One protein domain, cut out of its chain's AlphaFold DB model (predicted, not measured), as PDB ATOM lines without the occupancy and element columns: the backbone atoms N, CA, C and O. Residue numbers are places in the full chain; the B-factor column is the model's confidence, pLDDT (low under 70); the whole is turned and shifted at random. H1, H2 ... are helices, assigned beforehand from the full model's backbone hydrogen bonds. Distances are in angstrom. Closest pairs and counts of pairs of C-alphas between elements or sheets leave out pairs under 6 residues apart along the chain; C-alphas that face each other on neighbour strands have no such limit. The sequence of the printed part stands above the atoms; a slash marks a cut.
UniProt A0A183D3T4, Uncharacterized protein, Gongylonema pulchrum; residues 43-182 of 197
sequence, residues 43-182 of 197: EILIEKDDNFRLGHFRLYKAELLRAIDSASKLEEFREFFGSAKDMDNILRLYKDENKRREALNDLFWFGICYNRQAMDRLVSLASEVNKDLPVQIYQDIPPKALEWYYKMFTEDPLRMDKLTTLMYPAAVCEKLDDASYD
ATOM      1  N   GLU A  43     203.931 120.596 120.381       89.62
ATOM      2  CA  GLU A  43     204.942 120.943 121.385       89.62
ATOM      3  C   GLU A  43     205.393 122.415 121.295       89.62
ATOM      4  O   GLU A  43     205.505 123.092 122.315       89.62
ATOM      5  N   ILE A  44     205.572 122.941 120.075       89.38
ATOM      6  CA  ILE A  44     206.008 124.321 119.838       89.38
ATOM      7  C   ILE A  44     204.876 125.288 120.189       89.38
ATOM      8  O   ILE A  44     205.123 126.309 120.828       89.38
ATOM      9  N   LEU A  45     203.637 124.970 119.801       88.25
ATOM     10  CA  LEU A  45     202.472 125.803 120.102       88.25
ATOM     11  C   LEU A  45     202.172 125.835 121.602       88.25
ATOM     12  O   LEU A  45     201.947 126.906 122.155       88.25
ATOM     13  N   ILE A  46     202.238 124.689 122.283       90.38
ATOM     14  CA  ILE A  46     202.097 124.613 123.739       90.38
ATOM     15  C   ILE A  46     203.172 125.428 124.455       90.38
ATOM     16  O   ILE A  46     202.890 126.012 125.501       90.38
ATOM     17  N   GLU A  47     204.402 125.473 123.947       90.19
ATOM     18  CA  GLU A  47     205.495 126.214 124.580       90.19
ATOM     19  C   GLU A  47     205.427 127.729 124.314       90.19
ATOM     20  O   GLU A  47     205.675 128.530 125.226       90.19
ATOM     21  N   LYS A  48     205.120 128.116 123.069       88.44
ATOM     22  CA  LYS A  48     205.339 129.476 122.555       88.44
ATOM     23  C   LYS A  48     204.073 130.294 122.318       88.44
ATOM     24  O   LYS A  48     204.185 131.516 122.249       88.44
ATOM     25  N   ASP A  49     202.908 129.667 122.179       88.12
ATOM     26  CA  ASP A  49     201.639 130.363 121.967       88.12
ATOM     27  C   ASP A  49     200.763 130.281 123.222       88.12
ATOM     28  O   ASP A  49     200.126 129.265 123.508       88.12
ATOM     29  N   ASP A  50     200.717 131.381 123.974       87.56
ATOM     30  CA  ASP A  50     199.963 131.465 125.225       87.56
ATOM     31  C   ASP A  50     198.458 131.266 125.022       87.56
ATOM     32  O   ASP A  50     197.809 130.634 125.856       87.56
ATOM     33  N   ASN A  51     197.892 131.750 123.914       82.56
ATOM     34  CA  ASN A  51     196.462 131.606 123.645       82.56
ATOM     35  C   ASN A  51     196.114 130.153 123.337       82.56
ATOM     36  O   ASN A  51     195.131 129.626 123.867       82.56
ATOM     37  N   PHE A  52     196.942 129.496 122.526       85.31
ATOM     38  CA  PHE A  52     196.807 128.076 122.242       85.31
ATOM     39  C   PHE A  52     196.978 127.236 123.509       85.31
ATOM     40  O   PHE A  52     196.129 126.398 123.806       85.31
ATOM     41  N   ARG A  53     198.033 127.492 124.291       90.00
ATOM     42  CA  ARG A  53     198.329 126.785 125.544       90.00
ATOM     43  C   ARG A  53     197.188 126.917 126.547       90.00
ATOM     44  O   ARG A  53     196.682 125.910 127.036       90.00
ATOM     45  N   LEU A  54     196.753 128.145 126.822       88.12
ATOM     46  CA  LEU A  54     195.645 128.414 127.736       88.12
ATOM     47  C   LEU A  54     194.360 127.755 127.241       88.12
ATOM     48  O   LEU A  54     193.687 127.076 128.011       88.12
ATOM     49  N   GLY A  55     194.043 127.906 125.956       81.81
ATOM     50  CA  GLY A  55     192.884 127.271 125.340       81.81
ATOM     51  C   GLY A  55     192.900 125.749 125.477       81.81
ATOM     52  O   GLY A  55     191.903 125.159 125.892       81.81
ATOM     53  N   HIS A  56     194.043 125.121 125.205       86.19
ATOM     54  CA  HIS A  56     194.228 123.685 125.367       86.19
ATOM     55  C   HIS A  56     194.054 123.253 126.830       86.19
ATOM     56  O   HIS A  56     193.308 122.316 127.098       86.19
ATOM     57  N   PHE A  57     194.634 123.966 127.800       89.50
ATOM     58  CA  PHE A  57     194.440 123.645 129.218       89.50
ATOM     59  C   PHE A  57     192.995 123.811 129.692       89.50
ATOM     60  O   PHE A  57     192.549 123.053 130.553       89.50
ATOM     61  N   ARG A  58     192.228 124.750 129.123       86.88
ATOM     62  CA  ARG A  58     190.803 124.917 129.462       86.88
ATOM     63  C   ARG A  58     189.946 123.697 129.113       86.88
ATOM     64  O   ARG A  58     188.901 123.520 129.738       86.88
ATOM     65  N   LEU A  59     190.397 122.816 128.213       81.88
ATOM     66  CA  LEU A  59     189.737 121.528 127.959       81.88
ATOM     67  C   LEU A  59     189.735 120.608 129.182       81.88
ATOM     68  O   LEU A  59     188.790 119.850 129.368       81.88
ATOM     69  N   TYR A  60     190.745 120.729 130.043       85.00
ATOM     70  CA  TYR A  60     190.938 119.894 131.226       85.00
ATOM     71  C   TYR A  60     190.359 120.535 132.497       85.00
ATOM     72  O   TYR A  60     190.766 120.205 133.609       85.00
ATOM     73  N   LYS A  61     189.420 121.490 132.374       85.94
ATOM     74  CA  LYS A  61     188.863 122.251 133.512       85.94
ATOM     75  C   LYS A  61     188.456 121.350 134.683       85.94
ATOM     76  O   LYS A  61     188.736 121.684 135.830       85.94
ATOM     77  N   ALA A  62     187.783 120.232 134.416       84.12
ATOM     78  CA  ALA A  62     187.278 119.359 135.473       84.12
ATOM     79  C   ALA A  62     188.417 118.668 136.236       84.12
ATOM     80  O   ALA A  62     188.427 118.660 137.466       84.12
ATOM     81  N   GLU A  63     189.386 118.121 135.510       85.44
ATOM     82  CA  GLU A  63     190.583 117.460 136.020       85.44
ATOM     83  C   GLU A  63     191.430 118.444 136.831       85.44
ATOM     84  O   GLU A  63     191.868 118.127 137.937       85.44
ATOM     85  N   LEU A  64     191.579 119.664 136.318       90.69
ATOM     86  CA  LEU A  64     192.306 120.749 136.964       90.69
ATOM     87  C   LEU A  64     191.619 121.205 138.260       90.69
ATOM     88  O   LEU A  64     192.260 121.275 139.305       90.69
ATOM     89  N   LEU A  65     190.307 121.463 138.241       90.06
ATOM     90  CA  LEU A  65     189.577 121.902 139.437       90.06
ATOM     91  C   LEU A  65     189.461 120.806 140.505       90.06
ATOM     92  O   LEU A  65     189.403 121.130 141.690       90.06
ATOM     93  N   ARG A  66     189.476 119.519 140.128       87.75
ATOM     94  CA  ARG A  66     189.532 118.398 141.088       87.75
ATOM     95  C   ARG A  66     190.794 118.421 141.948       87.75
ATOM     96  O   ARG A  66     190.750 117.932 143.072       87.75
ATOM     97  N   ALA A  67     191.891 118.995 141.453       90.56
ATOM     98  CA  ALA A  67     193.128 119.123 142.219       90.56
ATOM     99  C   ALA A  67     192.988 120.075 143.421       90.56
ATOM    100  O   ALA A  67     193.744 119.960 144.391       90.56
ATOM    101  N   ILE A  68     192.004 120.982 143.377       93.44
ATOM    102  CA  ILE A  68     191.672 121.937 144.434       93.44
ATOM    103  C   ILE A  68     190.721 121.285 145.451       93.44
ATOM    104  O   ILE A  68     189.517 121.547 145.509       93.44
ATOM    105  N   ASP A  69     191.290 120.415 146.280       90.69
ATOM    106  CA  ASP A  69     190.591 119.654 147.327       90.69
ATOM    107  C   ASP A  69     190.605 120.325 148.713       90.69
ATOM    108  O   ASP A  69     190.003 119.820 149.663       90.69
ATOM    109  N   SER A  70     191.283 121.468 148.845       93.56
ATOM    110  CA  SER A  70     191.402 122.191 150.105       93.56
ATOM    111  C   SER A  70     191.513 123.700 149.907       93.56
ATOM    112  O   SER A  70     191.984 124.198 148.885       93.56
ATOM    113  N   ALA A  71     191.126 124.449 150.944       93.38
ATOM    114  CA  ALA A  71     191.277 125.903 150.966       93.38
ATOM    115  C   ALA A  71     192.752 126.344 150.928       93.38
ATOM    116  O   ALA A  71     193.047 127.412 150.407       93.38
ATOM    117  N   SER A  72     193.679 125.520 151.437       94.56
ATOM    118  CA  SER A  72     195.118 125.808 151.364       94.56
ATOM    119  C   SER A  72     195.609 125.840 149.918       94.56
ATOM    120  O   SER A  72     196.328 126.757 149.550       94.56
ATOM    121  N   LYS A  73     195.168 124.889 149.085       95.12
ATOM    122  CA  LYS A  73     195.515 124.882 147.659       95.12
ATOM    123  C   LYS A  73     194.907 126.064 146.909       95.12
ATOM    124  O   LYS A  73     195.527 126.574 145.993       95.12
ATOM    125  N   LEU A  74     193.714 126.524 147.301       94.25
ATOM    126  CA  LEU A  74     193.142 127.767 146.770       94.25
ATOM    127  C   LEU A  74     194.013 128.983 147.106       94.25
ATOM    128  O   LEU A  74     194.273 129.806 146.233       94.25
ATOM    129  N   GLU A  75     194.465 129.096 148.357       94.06
ATOM    130  CA  GLU A  75     195.306 130.207 148.829       94.06
ATOM    131  C   GLU A  75     196.605 130.362 148.031       94.06
ATOM    132  O   GLU A  75     197.068 131.485 147.831       94.06
ATOM    133  N   GLU A  76     197.159 129.271 147.498       94.75
ATOM    134  CA  GLU A  76     198.347 129.308 146.632       94.75
ATOM    135  C   GLU A  76     198.146 130.144 145.359       94.75
ATOM    136  O   GLU A  76     199.124 130.532 144.726       94.75
ATOM    137  N   PHE A  77     196.908 130.459 144.977       96.06
ATOM    138  CA  PHE A  77     196.592 131.279 143.805       96.06
ATOM    139  C   PHE A  77     196.277 132.734 144.144       96.06
ATOM    140  O   PHE A  77     195.981 133.507 143.235       96.06
ATOM    141  N   ARG A  78     196.352 133.138 145.420       94.62
ATOM    142  CA  ARG A  78     195.963 134.482 145.881       94.62
ATOM    143  C   ARG A  78     196.613 135.609 145.075       94.62
ATOM    144  O   ARG A  78     195.958 136.609 144.811       94.62
ATOM    145  N   GLU A  79     197.872 135.447 144.673       93.62
ATOM    146  CA  GLU A  79     198.613 136.464 143.914       93.62
ATOM    147  C   GLU A  79     198.054 136.739 142.508       93.62
ATOM    148  O   GLU A  79     198.332 137.791 141.940       93.62
ATOM    149  N   PHE A  80     197.248 135.829 141.954       93.31
ATOM    150  CA  PHE A  80     196.635 135.993 140.633       93.31
ATOM    151  C   PHE A  80     195.318 136.775 140.673       93.31
ATOM    152  O   PHE A  80     194.769 137.098 139.621       93.31
ATOM    153  N   PHE A  81     194.818 137.109 141.865       90.25
ATOM    154  CA  PHE A  81     193.605 137.898 142.042       90.25
ATOM    155  C   PHE A  81     193.959 139.358 142.335       90.25
ATOM    156  O   PHE A  81     194.786 139.660 143.193       90.25
ATOM    157  N   GLY A  82     193.303 140.281 141.625       79.06
ATOM    158  CA  GLY A  82     193.593 141.716 141.709       79.06
ATOM    159  C   GLY A  82     193.279 142.346 143.069       79.06
ATOM    160  O   GLY A  82     193.850 143.381 143.411       79.06
ATOM    161  N   SER A  83     192.402 141.732 143.871       85.12
ATOM    162  CA  SER A  83     192.124 142.180 145.232       85.12
ATOM    163  C   SER A  83     192.110 141.029 146.236       85.12
ATOM    164  O   SER A  83     191.592 139.943 145.978       85.12
ATOM    165  N   ALA A  84     192.612 141.296 147.447       83.31
ATOM    166  CA  ALA A  84     192.525 140.346 148.558       83.31
ATOM    167  C   ALA A  84     191.068 139.965 148.886       83.31
ATOM    168  O   ALA A  84     190.802 138.836 149.291       83.31
ATOM    169  N   LYS A  85     190.125 140.889 148.649       88.19
ATOM    170  CA  LYS A  85     188.691 140.677 148.880       88.19
ATOM    171  C   LYS A  85     188.106 139.595 147.973       88.19
ATOM    172  O   LYS A  85     187.238 138.853 148.428       88.19
ATOM    173  N   ASP A  86     188.579 139.486 146.731       88.19
ATOM    174  CA  ASP A  86     188.099 138.469 145.788       88.19
ATOM    175  C   ASP A  86     188.466 137.072 146.284       88.19
ATOM    176  O   ASP A  86     187.601 136.199 146.399       88.19
ATOM    177  N   MET A  87     189.726 136.891 146.688       92.25
ATOM    178  CA  MET A  87     190.201 135.619 147.228       92.25
ATOM    179  C   MET A  87     189.503 135.257 148.543       92.25
ATOM    180  O   MET A  87     189.061 134.121 148.725       92.25
ATOM    181  N   ASP A  88     189.332 136.221 149.448       92.62
ATOM    182  CA  ASP A  88     188.648 135.991 150.724       92.62
ATOM    183  C   ASP A  88     187.183 135.576 150.509       92.62
ATOM    184  O   ASP A  88     186.666 134.702 151.215       92.62
ATOM    185  N   ASN A  89     186.512 136.141 149.498       92.50
ATOM    186  CA  ASN A  89     185.165 135.730 149.118       92.50
ATOM    187  C   ASN A  89     185.137 134.301 148.548       92.50
ATOM    188  O   ASN A  89     184.291 133.508 148.968       92.50
ATOM    189  N   ILE A  90     186.073 133.949 147.660       93.69
ATOM    190  CA  ILE A  90     186.209 132.587 147.112       93.69
ATOM    191  C   ILE A  90     186.396 131.576 148.245       93.69
ATOM    192  O   ILE A  90     185.678 130.581 148.312       93.69
ATOM    193  N   LEU A  91     187.301 131.844 149.186       94.44
ATOM    194  CA  LEU A  91     187.588 130.950 150.312       94.44
ATOM    195  C   LEU A  91     186.400 130.796 151.254       94.44
ATOM    196  O   LEU A  91     186.129 129.697 151.743       94.44
ATOM    197  N   ARG A  92     185.681 131.892 151.515       94.62
ATOM    198  CA  ARG A  92     184.452 131.870 152.312       94.62
ATOM    199  C   ARG A  92     183.399 130.972 151.665       94.62
ATOM    200  O   ARG A  92     182.790 130.171 152.368       94.62
ATOM    201  N   LEU A  93     183.206 131.082 150.351       92.50
ATOM    202  CA  LEU A  93     182.244 130.269 149.602       92.50
ATOM    203  C   LEU A  93     182.704 128.814 149.451       92.50
ATOM    204  O   LEU A  93     181.883 127.909 149.515       92.50
ATOM    205  N   TYR A  94     184.008 128.564 149.328       92.50
ATOM    206  CA  TYR A  94     184.567 127.216 149.219       92.50
ATOM    207  C   TYR A  94     184.344 126.360 150.478       92.50
ATOM    208  O   TYR A  94     184.137 125.144 150.393       92.50
ATOM    209  N   LYS A  95     184.382 126.999 151.655       92.69
ATOM    210  CA  LYS A  95     184.129 126.360 152.957       92.69
ATOM    211  C   LYS A  95     182.658 125.981 153.161       92.69
ATOM    212  O   LYS A  95     182.382 125.101 153.967       92.69
ATOM    213  N   ASP A  96     181.739 126.615 152.438       91.62
ATOM    214  CA  ASP A  96     180.324 126.248 152.407       91.62
ATOM    215  C   ASP A  96     180.119 125.138 151.363       91.62
ATOM    216  O   ASP A  96     180.261 125.361 150.163       91.62
ATOM    217  N   GLU A  97     179.799 123.918 151.806       85.12
ATOM    218  CA  GLU A  97     179.651 122.755 150.917       85.12
ATOM    219  C   GLU A  97     178.633 122.980 149.793       85.12
ATOM    220  O   GLU A  97     178.848 122.522 148.668       85.12
ATOM    221  N   ASN A  98     177.570 123.748 150.056       87.00
ATOM    222  CA  ASN A  98     176.538 124.036 149.061       87.00
ATOM    223  C   ASN A  98     177.022 125.014 147.983       87.00
ATOM    224  O   ASN A  98     176.480 125.027 146.878       87.00
ATOM    225  N   LYS A  99     178.048 125.815 148.288       87.94
ATOM    226  CA  LYS A  99     178.585 126.870 147.415       87.94
ATOM    227  C   LYS A  99     179.976 126.566 146.884       87.94
ATOM    228  O   LYS A  99     180.464 127.273 146.006       87.94
ATOM    229  N   ARG A 100     180.606 125.476 147.330       86.38
ATOM    230  CA  ARG A 100     181.939 125.058 146.877       86.38
ATOM    231  C   ARG A 100     182.043 124.966 145.357       86.38
ATOM    232  O   ARG A 100     183.050 125.362 144.779       86.38
ATOM    233  N   ARG A 101     180.991 124.469 144.703       83.75
ATOM    234  CA  ARG A 101     180.945 124.345 143.240       83.75
ATOM    235  C   ARG A 101     180.968 125.700 142.540       83.75
ATOM    236  O   ARG A 101     181.705 125.828 141.572       83.75
ATOM    237  N   GLU A 102     180.179 126.655 143.023       83.12
ATOM    238  CA  GLU A 102     180.121 128.038 142.527       83.12
ATOM    239  C   GLU A 102     181.474 128.732 142.750       83.12
ATOM    240  O   GLU A 102     182.059 129.296 141.827       83.12
ATOM    241  N   ALA A 103     182.043 128.581 143.952       88.44
ATOM    242  CA  ALA A 103     183.356 129.121 144.294       88.44
ATOM    243  C   ALA A 103     184.455 128.635 143.336       88.44
ATOM    244  O   ALA A 103     185.288 129.430 142.911       88.44
ATOM    245  N   LEU A 104     184.449 127.345 142.984       88.06
ATOM    246  CA  LEU A 104     185.429 126.752 142.073       88.06
ATOM    247  C   LEU A 104     185.164 127.071 140.595       88.06
ATOM    248  O   LEU A 104     186.080 127.475 139.882       88.06
ATOM    249  N   ASN A 105     183.941 126.833 140.113       83.88
ATOM    250  CA  ASN A 105     183.641 126.868 138.678       83.88
ATOM    251  C   ASN A 105     183.463 128.264 138.119       83.88
ATOM    252  O   ASN A 105     183.779 128.455 136.940       83.88
ATOM    253  N   ASP A 106     182.942 129.172 138.938       81.12
ATOM    254  CA  ASP A 106     182.596 130.512 138.507       81.12
ATOM    255  C   ASP A 106     183.694 131.448 139.003       81.12
ATOM    256  O   ASP A 106     184.481 131.958 138.221       81.12
ATOM    257  N   LEU A 107     183.874 131.596 140.311       88.12
ATOM    258  CA  LEU A 107     184.774 132.636 140.810       88.12
ATOM    259  C   LEU A 107     186.260 132.313 140.604       88.12
ATOM    260  O   LEU A 107     186.989 133.092 139.992       88.12
ATOM    261  N   PHE A 108     186.713 131.163 141.104       92.62
ATOM    262  CA  PHE A 108     188.119 130.781 141.020       92.62
ATOM    263  C   PHE A 108     188.554 130.584 139.569       92.62
ATOM    264  O   PHE A 108     189.520 131.206 139.132       92.62
ATOM    265  N   TRP A 109     187.817 129.770 138.807       91.94
ATOM    266  CA  TRP A 109     188.146 129.486 137.413       91.94
ATOM    267  C   TRP A 109     188.221 130.747 136.550       91.94
ATOM    268  O   TRP A 109     189.220 130.924 135.855       91.94
ATOM    269  N   PHE A 110     187.215 131.635 136.597       86.69
ATOM    270  CA  PHE A 110     187.245 132.868 135.799       86.69
ATOM    271  C   PHE A 110     188.393 133.798 136.202       86.69
ATOM    272  O   PHE A 110     188.900 134.526 135.352       86.69
ATOM    273  N   GLY A 111     188.844 133.742 137.458       88.44
ATOM    274  CA  GLY A 111     189.990 134.519 137.921       88.44
ATOM    275  C   GLY A 111     191.336 134.075 137.344       88.44
ATOM    276  O   GLY A 111     192.240 134.896 137.235       88.44
ATOM    277  N   ILE A 112     191.484 132.803 136.954       92.44
ATOM    278  CA  ILE A 112     192.798 132.248 136.581       92.44
ATOM    279  C   ILE A 112     192.898 131.724 135.147       92.44
ATOM    280  O   ILE A 112     194.005 131.615 134.629       92.44
ATOM    281  N   CYS A 113     191.785 131.399 134.479       89.06
ATOM    282  CA  CYS A 113     191.804 130.594 133.246       89.06
ATOM    283  C   CYS A 113     192.353 131.301 131.991       89.06
ATOM    284  O   CYS A 113     192.534 130.667 130.944       89.06
ATOM    285  N   TYR A 114     192.664 132.593 132.113       88.19
ATOM    286  CA  TYR A 114     193.351 133.401 131.103       88.19
ATOM    287  C   TYR A 114     194.754 133.856 131.543       88.19
ATOM    288  O   TYR A 114     195.429 134.569 130.805       88.19
ATOM    289  N   ASN A 115     195.223 133.444 132.725       92.69
ATOM    290  CA  ASN A 115     196.560 133.751 133.223       92.69
ATOM    291  C   ASN A 115     197.479 132.532 133.050       92.69
ATOM    292  O   ASN A 115     197.260 131.489 133.668       92.69
ATOM    293  N   ARG A 116     198.533 132.669 132.232       93.25
ATOM    294  CA  ARG A 116     199.489 131.584 131.943       93.25
ATOM    295  C   ARG A 116     200.105 130.991 133.206       93.25
ATOM    296  O   ARG A 116     200.075 129.779 133.380       93.25
ATOM    297  N   GLN A 117     200.642 131.834 134.085       96.12
ATOM    298  CA  GLN A 117     201.345 131.381 135.288       96.12
ATOM    299  C   GLN A 117     200.398 130.670 136.257       96.12
ATOM    300  O   GLN A 117     200.757 129.639 136.827       96.12
ATOM    301  N   ALA A 118     199.177 131.186 136.407       96.25
ATOM    302  CA  ALA A 118     198.156 130.554 137.229       96.25
ATOM    303  C   ALA A 118     197.759 129.183 136.664       96.25
ATOM    304  O   ALA A 118     197.723 128.196 137.393       96.25
ATOM    305  N   MET A 119     197.527 129.086 135.354       95.94
ATOM    306  CA  MET A 119     197.185 127.814 134.718       95.94
ATOM    307  C   MET A 119     198.335 126.803 134.770       95.94
ATOM    308  O   MET A 119     198.089 125.641 135.076       95.94
ATOM    309  N   ASP A 120     199.583 127.227 134.561       96.50
ATOM    310  CA  ASP A 120     200.763 126.360 134.696       96.50
ATOM    311  C   ASP A 120     200.897 125.808 136.126       96.50
ATOM    312  O   ASP A 120     201.192 124.621 136.318       96.50
ATOM    313  N   ARG A 121     200.621 126.639 137.143       97.56
ATOM    314  CA  ARG A 121     200.576 126.199 138.545       97.56
ATOM    315  C   ARG A 121     199.466 125.179 138.771       97.56
ATOM    316  O   ARG A 121     199.714 124.146 139.386       97.56
ATOM    317  N   LEU A 122     198.267 125.429 138.247       97.25
ATOM    318  CA  LEU A 122     197.140 124.508 138.392       97.25
ATOM    319  C   LEU A 122     197.383 123.171 137.680       97.25
ATOM    320  O   LEU A 122     197.072 122.125 138.242       97.25
ATOM    321  N   VAL A 123     197.979 123.187 136.486       96.38
ATOM    322  CA  VAL A 123     198.387 121.972 135.761       96.38
ATOM    323  C   VAL A 123     199.423 121.198 136.565       96.38
ATOM    324  O   VAL A 123     199.291 119.983 136.705       96.38
ATOM    325  N   SER A 124     200.419 121.878 137.137       97.06
ATOM    326  CA  SER A 124     201.439 121.240 137.981       97.06
ATOM    327  C   SER A 124     200.800 120.564 139.195       97.06
ATOM    328  O   SER A 124     200.998 119.370 139.412       97.06
ATOM    329  N   LEU A 125     199.935 121.286 139.910       96.81
ATOM    330  CA  LEU A 125     199.194 120.768 141.057       96.81
ATOM    331  C   LEU A 125     198.305 119.570 140.682       96.81
ATOM    332  O   LEU A 125     198.279 118.556 141.376       96.81
ATOM    333  N   ALA A 126     197.592 119.645 139.558       93.88
ATOM    334  CA  ALA A 126     196.753 118.551 139.079       93.88
ATOM    335  C   ALA A 126     197.571 117.327 138.644       93.88
ATOM    336  O   ALA A 126     197.145 116.197 138.868       93.88
ATOM    337  N   SER A 127     198.768 117.542 138.102       94.50
ATOM    338  CA  SER A 127     199.717 116.484 137.732       94.50
ATOM    339  C   SER A 127     200.336 115.794 138.953       94.50
ATOM    340  O   SER A 127     200.786 114.645 138.888       94.50
ATOM    341  N   GLU A 128     200.372 116.466 140.103       94.94
ATOM    342  CA  GLU A 128     200.755 115.834 141.363       94.94
ATOM    343  C   GLU A 128     199.699 114.835 141.837       94.94
ATOM    344  O   GLU A 128     200.062 113.743 142.278       94.94
ATOM    345  N   VAL A 129     198.420 115.197 141.682       91.38
ATOM    346  CA  VAL A 129     197.253 114.393 142.078       91.38
ATOM    347  C   VAL A 129     196.967 113.265 141.082       91.38
ATOM    348  O   VAL A 129     196.668 112.147 141.494       91.38
ATOM    349  N   ASN A 130     197.076 113.533 139.779       89.31
ATOM    350  CA  ASN A 130     196.845 112.575 138.702       89.31
ATOM    351  C   ASN A 130     198.092 112.460 137.812       89.31
ATOM    352  O   ASN A 130     198.368 113.337 136.995       89.31
ATOM    353  N   LYS A 131     198.825 111.350 137.948       91.75
ATOM    354  CA  LYS A 131     200.085 111.107 137.224       91.75
ATOM    355  C   LYS A 131     199.910 110.846 135.730       91.75
ATOM    356  O   LYS A 131     200.872 111.032 134.991       91.75
ATOM    357  N   ASP A 132     198.707 110.489 135.291       89.75
ATOM    358  CA  ASP A 132     198.403 110.257 133.877       89.75
ATOM    359  C   ASP A 132     198.000 111.551 133.156       89.75
ATOM    360  O   ASP A 132     198.069 111.632 131.929       89.75
ATOM    361  N   LEU A 133     197.617 112.594 133.902       87.38
ATOM    362  CA  LEU A 133     197.165 113.863 133.333       87.38
ATOM    363  C   LEU A 133     198.221 114.539 132.435       87.38
ATOM    364  O   LEU A 133     197.849 114.976 131.348       87.38
ATOM    365  N   PRO A 134     199.524 114.588 132.789       89.56
ATOM    366  CA  PRO A 134     200.552 115.086 131.876       89.56
ATOM    367  C   PRO A 134     200.613 114.326 130.553       89.56
ATOM    368  O   PRO A 134     200.821 114.943 129.515       89.56
ATOM    369  N   VAL A 135     200.436 113.001 130.575       85.75
ATOM    370  CA  VAL A 135     200.484 112.181 129.355       85.75
ATOM    371  C   VAL A 135     199.353 112.577 128.413       85.75
ATOM    372  O   VAL A 135     199.573 112.670 127.213       85.75
ATOM    373  N   GLN A 136     198.172 112.865 128.962       85.44
ATOM    374  CA  GLN A 136     197.006 113.309 128.196       85.44
ATOM    375  C   GLN A 136     197.177 114.744 127.680       85.44
ATOM    376  O   GLN A 136     197.024 114.994 126.487       85.44
ATOM    377  N   ILE A 137     197.553 115.681 128.558       86.62
ATOM    378  CA  ILE A 137     197.757 117.096 128.204       86.62
ATOM    379  C   ILE A 137     198.839 117.241 127.131       86.62
ATOM    380  O   ILE A 137     198.692 118.014 126.193       86.62
ATOM    381  N   TYR A 138     199.941 116.506 127.250       88.25
ATOM    382  CA  TYR A 138     201.072 116.639 126.335       88.25
ATOM    383  C   TYR A 138     201.088 115.577 125.234       88.25
ATOM    384  O   TYR A 138     202.114 115.395 124.576       88.25
ATOM    385  N   GLN A 139     199.967 114.885 125.011       84.88
ATOM    386  CA  GLN A 139     199.826 113.974 123.884       84.88
ATOM    387  C   GLN A 139     199.917 114.758 122.571       84.88
ATOM    388  O   GLN A 139     199.149 115.691 122.335       84.88
ATOM    389  N   ASP A 140     200.859 114.365 121.713       77.81
ATOM    390  CA  ASP A 140     201.080 115.041 120.437       77.81
ATOM    391  C   ASP A 140     199.841 114.958 119.533       77.81
ATOM    392  O   ASP A 140     199.157 113.933 119.457       77.81
ATOM    393  N   ILE A 141     199.572 116.052 118.822       76.06
ATOM    394  CA  ILE A 141     198.460 116.155 117.879       76.06
ATOM    395  C   ILE A 141     199.045 116.130 116.464       76.06
ATOM    396  O   ILE A 141     199.830 117.020 116.119       76.06
ATOM    397  N   PRO A 142     198.637 115.178 115.601       74.06
ATOM    398  CA  PRO A 142     199.168 115.073 114.248       74.06
ATOM    399  C   PRO A 142     199.028 116.388 113.462       74.06
ATOM    400  O   PRO A 142     197.964 117.012 113.526       74.06
ATOM    401  N   PRO A 143     200.016 116.780 112.632       71.69
ATOM    402  CA  PRO A 143     200.047 118.096 111.982       71.69
ATOM    403  C   PRO A 143     198.767 118.476 111.221       71.69
ATOM    404  O   PRO A 143     198.298 119.608 111.306       71.69
ATOM    405  N   LYS A 144     198.143 117.509 110.529       71.06
ATOM    406  CA  LYS A 144     196.879 117.728 109.802       71.06
ATOM    407  C   LYS A 144     195.713 118.108 110.721       71.06
ATOM    408  O   LYS A 144     194.883 118.924 110.339       71.06
ATOM    409  N   ALA A 145     195.628 117.508 111.908       70.19
ATOM    410  CA  ALA A 145     194.593 117.819 112.894       70.19
ATOM    411  C   ALA A 145     194.933 119.097 113.673       70.19
ATOM    412  O   ALA A 145     194.042 119.879 114.004       70.19
ATOM    413  N   LEU A 146     196.225 119.332 113.909       72.94
ATOM    414  CA  LEU A 146     196.725 120.479 114.651       72.94
ATOM    415  C   LEU A 146     196.343 121.809 113.998       72.94
ATOM    416  O   LEU A 146     196.034 122.757 114.709       72.94
ATOM    417  N   GLU A 147     196.308 121.884 112.664       72.38
ATOM    418  CA  GLU A 147     195.933 123.117 111.961       72.38
ATOM    419  C   GLU A 147     194.498 123.535 112.306       72.38
ATOM    420  O   GLU A 147     194.226 124.688 112.643       72.38
ATOM    421  N   TRP A 148     193.576 122.575 112.272       70.56
ATOM    422  CA  TRP A 148     192.175 122.791 112.628       70.56
ATOM    423  C   TRP A 148     192.000 123.075 114.111       70.56
ATOM    424  O   TRP A 148     191.254 123.978 114.490       70.56
ATOM    425  N   TYR A 149     192.720 122.325 114.939       70.94
ATOM    426  CA  TYR A 149     192.731 122.502 116.379       70.94
ATOM    427  C   TYR A 149     193.222 123.910 116.759       70.94
ATOM    428  O   TYR A 149     192.573 124.598 117.535       70.94
ATOM    429  N   TYR A 150     194.290 124.403 116.134       76.31
ATOM    430  CA  TYR A 150     194.824 125.750 116.343       76.31
ATOM    431  C   TYR A 150     193.863 126.860 115.898       76.31
ATOM    432  O   TYR A 150     193.666 127.828 116.639       76.31
ATOM    433  N   LYS A 151     193.208 126.719 114.735       72.44
ATOM    434  CA  LYS A 151     192.189 127.682 114.268       72.44
ATOM    435  C   LYS A 151     191.046 127.838 115.273       72.44
ATOM    436  O   LYS A 151     190.566 128.948 115.481       72.44
ATOM    437  N   MET A 152     190.660 126.760 115.961       67.44
ATOM    438  CA  MET A 152     189.612 126.806 116.991       67.44
ATOM    439  C   MET A 152     189.967 127.710 118.183       67.44
ATOM    440  O   MET A 152     189.062 128.286 118.775       67.44
ATOM    441  N   PHE A 153     191.250 127.876 118.522       66.38
ATOM    442  CA  PHE A 153     191.675 128.755 119.624       66.38
ATOM    443  C   PHE A 153     192.036 130.168 119.178       66.38
ATOM    444  O   PHE A 153     191.939 131.095 119.978       66.38
ATOM    445  N   THR A 154     192.466 130.337 117.929       66.38
ATOM    446  CA  THR A 154     193.021 131.609 117.445       66.38
ATOM    447  C   THR A 154     192.045 132.445 116.628       66.38
ATOM    448  O   THR A 154     192.156 133.670 116.638       66.38
ATOM    449  N   GLU A 155     191.074 131.826 115.951       65.69
ATOM    450  CA  GLU A 155     190.104 132.543 115.113       65.69
ATOM    451  C   GLU A 155     188.768 132.796 115.828       65.69
ATOM    452  O   GLU A 155     188.142 133.827 115.596       65.69
ATOM    453  N   ASP A 156     188.343 131.898 116.724       63.00
ATOM    454  CA  ASP A 156     187.131 132.073 117.539       63.00
ATOM    455  C   ASP A 156     187.328 131.523 118.968       63.00
ATOM    456  O   ASP A 156     186.804 130.459 119.313       63.00
ATOM    457  N   PRO A 157     188.070 132.244 119.834       56.28
ATOM    458  CA  PRO A 157     188.334 131.815 121.212       56.28
ATOM    459  C   PRO A 157     187.048 131.560 122.017       56.28
ATOM    460  O   PRO A 157     186.985 130.658 122.855       56.28
ATOM    461  N   LEU A 158     185.986 132.319 121.713       58.53
ATOM    462  CA  LEU A 158     184.679 132.203 122.359       58.53
ATOM    463  C   LEU A 158     183.953 130.911 121.978       58.53
ATOM    464  O   LEU A 158     183.108 130.447 122.743       58.53
ATOM    465  N   ARG A 159     184.255 130.304 120.825       63.22
ATOM    466  CA  ARG A 159     183.716 128.992 120.440       63.22
ATOM    467  C   ARG A 159     184.196 127.895 121.373       63.22
ATOM    468  O   ARG A 159     183.392 127.052 121.759       63.22
ATOM    469  N   MET A 160     185.463 127.932 121.775       60.75
ATOM    470  CA  MET A 160     186.018 126.966 122.724       60.75
ATOM    471  C   MET A 160     185.549 127.226 124.150       60.75
ATOM    472  O   MET A 160     185.214 126.278 124.857       60.75
ATOM    473  N   ASP A 161     185.419 128.486 124.559       57.28
ATOM    474  CA  ASP A 161     184.842 128.814 125.866       57.28
ATOM    475  C   ASP A 161     183.355 128.407 125.928       57.28
ATOM    476  O   ASP A 161     182.898 127.858 126.928       57.28
ATOM    477  N   LYS A 162     182.603 128.539 124.825       61.88
ATOM    478  CA  LYS A 162     181.243 127.985 124.694       61.88
ATOM    479  C   LYS A 162     181.233 126.461 124.722       61.88
ATOM    480  O   LYS A 162     180.385 125.902 125.407       61.88
ATOM    481  N   LEU A 163     182.146 125.789 124.017       55.28
ATOM    482  CA  LEU A 163     182.255 124.327 124.036       55.28
ATOM    483  C   LEU A 163     182.584 123.824 125.443       55.28
ATOM    484  O   LEU A 163     181.873 122.972 125.942       55.28
ATOM    485  N   THR A 164     183.566 124.399 126.130       51.34
ATOM    486  CA  THR A 164     183.930 124.025 127.511       51.34
ATOM    487  C   THR A 164     182.865 124.405 128.548       51.34
ATOM    488  O   THR A 164     182.756 123.749 129.580       51.34
ATOM    489  N   THR A 165     182.035 125.421 128.275       51.84
ATOM    490  CA  THR A 165     180.870 125.778 129.112       51.84
ATOM    491  C   THR A 165     179.661 124.866 128.854       51.84
ATOM    492  O   THR A 165     178.924 124.546 129.784       51.84
ATOM    493  N   LEU A 166     179.443 124.424 127.609       46.81
ATOM    494  CA  LEU A 166     178.357 123.511 127.211       46.81
ATOM    495  C   LEU A 166     178.701 122.033 127.450       46.81
ATOM    496  O   LEU A 166     177.801 121.206 127.599       46.81
ATOM    497  N   MET A 167     179.985 121.692 127.470       44.56
ATOM    498  CA  MET A 167     180.494 120.332 127.559       44.56
ATOM    499  C   MET A 167     181.203 120.162 128.898       44.56
ATOM    500  O   MET A 167     182.350 120.561 129.060       44.56
ATOM    501  N   TYR A 168     180.521 119.545 129.864       44.84
ATOM    502  CA  TYR A 168     181.186 118.960 131.028       44.84
ATOM    503  C   TYR A 168     182.291 118.007 130.519       44.84
ATOM    504  O   TYR A 168     181.946 116.995 129.901       44.84
ATOM    505  N   PRO A 169     183.588 118.299 130.750       46.16
ATOM    506  CA  PRO A 169     184.701 117.616 130.078       46.16
ATOM    507  C   PRO A 169     184.713 116.099 130.280       46.16
ATOM    508  O   PRO A 169     185.014 115.353 129.352       46.16
ATOM    509  N   ALA A 170     184.268 115.631 131.451       42.88
ATOM    510  CA  ALA A 170     184.267 114.211 131.789       42.88
ATOM    511  C   ALA A 170     183.513 113.348 130.760       42.88
ATOM    512  O   ALA A 170     184.041 112.337 130.317       42.88
ATOM    513  N   ALA A 171     182.335 113.778 130.295       40.34
ATOM    514  CA  ALA A 171     181.515 112.986 129.371       40.34
ATOM    515  C   ALA A 171     182.014 113.011 127.914       40.34
ATOM    516  O   ALA A 171     181.490 112.289 127.071       40.34
ATOM    517  N   VAL A 172     182.972 113.883 127.589       37.81
ATOM    518  CA  VAL A 172     183.578 113.991 126.254       37.81
ATOM    519  C   VAL A 172     184.881 113.222 126.230       37.81
ATOM    520  O   VAL A 172     185.101 112.468 125.292       37.81
ATOM    521  N   CYS A 173     185.688 113.337 127.287       39.19
ATOM    522  CA  CYS A 173     186.870 112.507 127.477       39.19
ATOM    523  C   CYS A 173     186.494 111.023 127.640       39.19
ATOM    524  O   CYS A 173     187.130 110.185 127.017       39.19
ATOM    525  N   GLU A 174     185.394 110.694 128.336       41.44
ATOM    526  CA  GLU A 174     184.830 109.327 128.366       41.44
ATOM    527  C   GLU A 174     184.345 108.839 126.990       41.44
ATOM    528  O   GLU A 174     184.255 107.637 126.762       41.44
ATOM    529  N   LYS A 175     184.033 109.756 126.065       39.25
ATOM    530  CA  LYS A 175     183.596 109.429 124.701       39.25
ATOM    531  C   LYS A 175     184.718 109.422 123.671       39.25
ATOM    532  O   LYS A 175     184.466 108.998 122.551       39.25
ATOM    533  N   LEU A 176     185.933 109.855 124.008       38.81
ATOM    534  CA  LEU A 176     187.082 109.708 123.106       38.81
ATOM    535  C   LEU A 176     187.424 108.227 122.877       38.81
ATOM    536  O   LEU A 176     187.856 107.876 121.785       38.81
ATOM    537  N   ASP A 177     187.122 107.372 123.858       40.53
ATOM    538  CA  ASP A 177     187.222 105.910 123.763       40.53
ATOM    539  C   ASP A 177     185.912 105.239 123.279       40.53
ATOM    540  O   ASP A 177     185.821 104.012 123.196       40.53
ATOM    541  N   ASP A 178     184.868 106.016 122.964       45.94
ATOM    542  CA  ASP A 178     183.583 105.507 122.476       45.94
ATOM    543  C   ASP A 178     183.623 105.350 120.946       45.94
ATOM    544  O   ASP A 178     183.996 106.263 120.206       45.94
ATOM    545  N   ALA A 179     183.180 104.193 120.446       52.94
ATOM    546  CA  ALA A 179     183.166 103.863 119.017       52.94
ATOM    547  C   ALA A 179     182.381 104.872 118.147       52.94
ATOM    548  O   ALA A 179     182.570 104.940 116.928       52.94
ATOM    549  N   SER A 180     181.489 105.665 118.744       42.25
ATOM    550  CA  SER A 180     180.792 106.756 118.061       42.25
ATOM    551  C   SER A 180     181.710 107.933 117.716       42.25
ATOM    552  O   SER A 180     181.494 108.577 116.687       42.25
ATOM    553  N   TYR A 181     182.760 108.188 118.502       43.84
ATOM    554  CA  TYR A 181     183.742 109.233 118.220       43.84
ATOM    555  C   TYR A 181     184.671 108.840 117.072       43.84
ATOM    556  O   TYR A 181     184.910 109.661 116.189       43.84
ATOM    557  N   ASP A 182     185.060 107.566 116.980       48.97
ATOM    558  CA  ASP A 182     185.720 107.003 115.793       48.97
ATOM    559  C   ASP A 182     184.903 107.257 114.520       48.97
ATOM    560  O   ASP A 182     185.449 107.591 113.468       48.97
TER     561      ASP A 182
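What this domain is: This is residues 43 to 182 of the 197 residues of an uncharacterized protein of Gongylonema pulchrum (UniProt A0A183D3T4). A body of mostly short helices has two ends: at one, H4 packs on the hairpin of H5 and H6; at the other, H1, H9 and H10 are set round H2. H3 and H7 lie in the middle, H8 follows at one end of H7, and a tail with H11 and H12 comes last, of which residues 174 to 180 stick out. The printed part has 140 residues with twelve named helices, H1 to H12 in order, and no named strand; the class is all helix. It is compact, with a radius of gyration of the C-alphas of 15.7 A, and spans 46 by 32 by 28 A.

How they stand to each other: H1, residues 43 to 48, and H2, residues 50 to 58, touch only at the corner, with the closest C-alphas, Ile 46 and Arg 53, 4.7 A apart. H2 is the hub, touching four helices. H2 and H3, residues 61 to 66, meet only through their link. H4, residues 71 to 75, touches H5, residues 84 to 95; the closest C-alphas, Ala 71 and Leu 91, are 6.3 A apart. H5, with residues 90 to 94 alone, touches H6, residues 100 to 112, in a helical hairpin at a shallow tilt of 29 degrees, closest at C-alphas Tyr 94 and Arg 100, 4.1 A. H7, residues 116 to 129, touches H3 with residues 122 to 126 alone, at a steep tilt of 52 degrees; the closest C-alphas, Leu 64 and Ala 126, are 5.4 A apart. H7 also touches H2, closest at C-alphas Leu 54 and Arg 116, 6.5 A. H8, residues 133 to 137, and H7 only just touch, only at the corner, with 3 pairs of C-alphas within 8 A; the closest are Ser 127 and Leu 133, 5.7 A. H9, residues 143 to 154, touches H2 with residues 150 to 154 alone, about perpendicular at 85 degrees, closest at C-alphas Phe 52 and Phe 153, 5.8 A. H10, residues 157 to 166, touches H2 at a shallow tilt of 7 degrees, the same way, closest at C-alphas Arg 58 and Thr 164, 7.2 A. H11, residues 170 to 176, and H12, residues 179 to 182, touch no helix. Every O i to N i+4 pair is within hydrogen-bond range in H1, H2, H3, H4, H5, H7, H8 and H10, against 6 of 9 in H6, 6 of 8 in H9 and 2 of 3 in H11; H12 is too short for such a pair.

Where its parts are: H1 begins at C-alpha 43, (204.942, 120.943, 121.385). H7, the longest helix, measures 20.1 A from first to last C-alpha, H5 16.9 A, H6 16.6 A and H9 16.2 A. H12 ends at C-alpha 182, (185.720, 107.003, 115.793).

The domain as a whole: The two farthest C-alphas, Ala 84 and Ala 179, are 47.9 A apart. The printed part has no cut; the link from H4 to H5 is short, the others are tight. Mean pLDDT of the printed part is 79.9, and residues 152 to 182 are under 70.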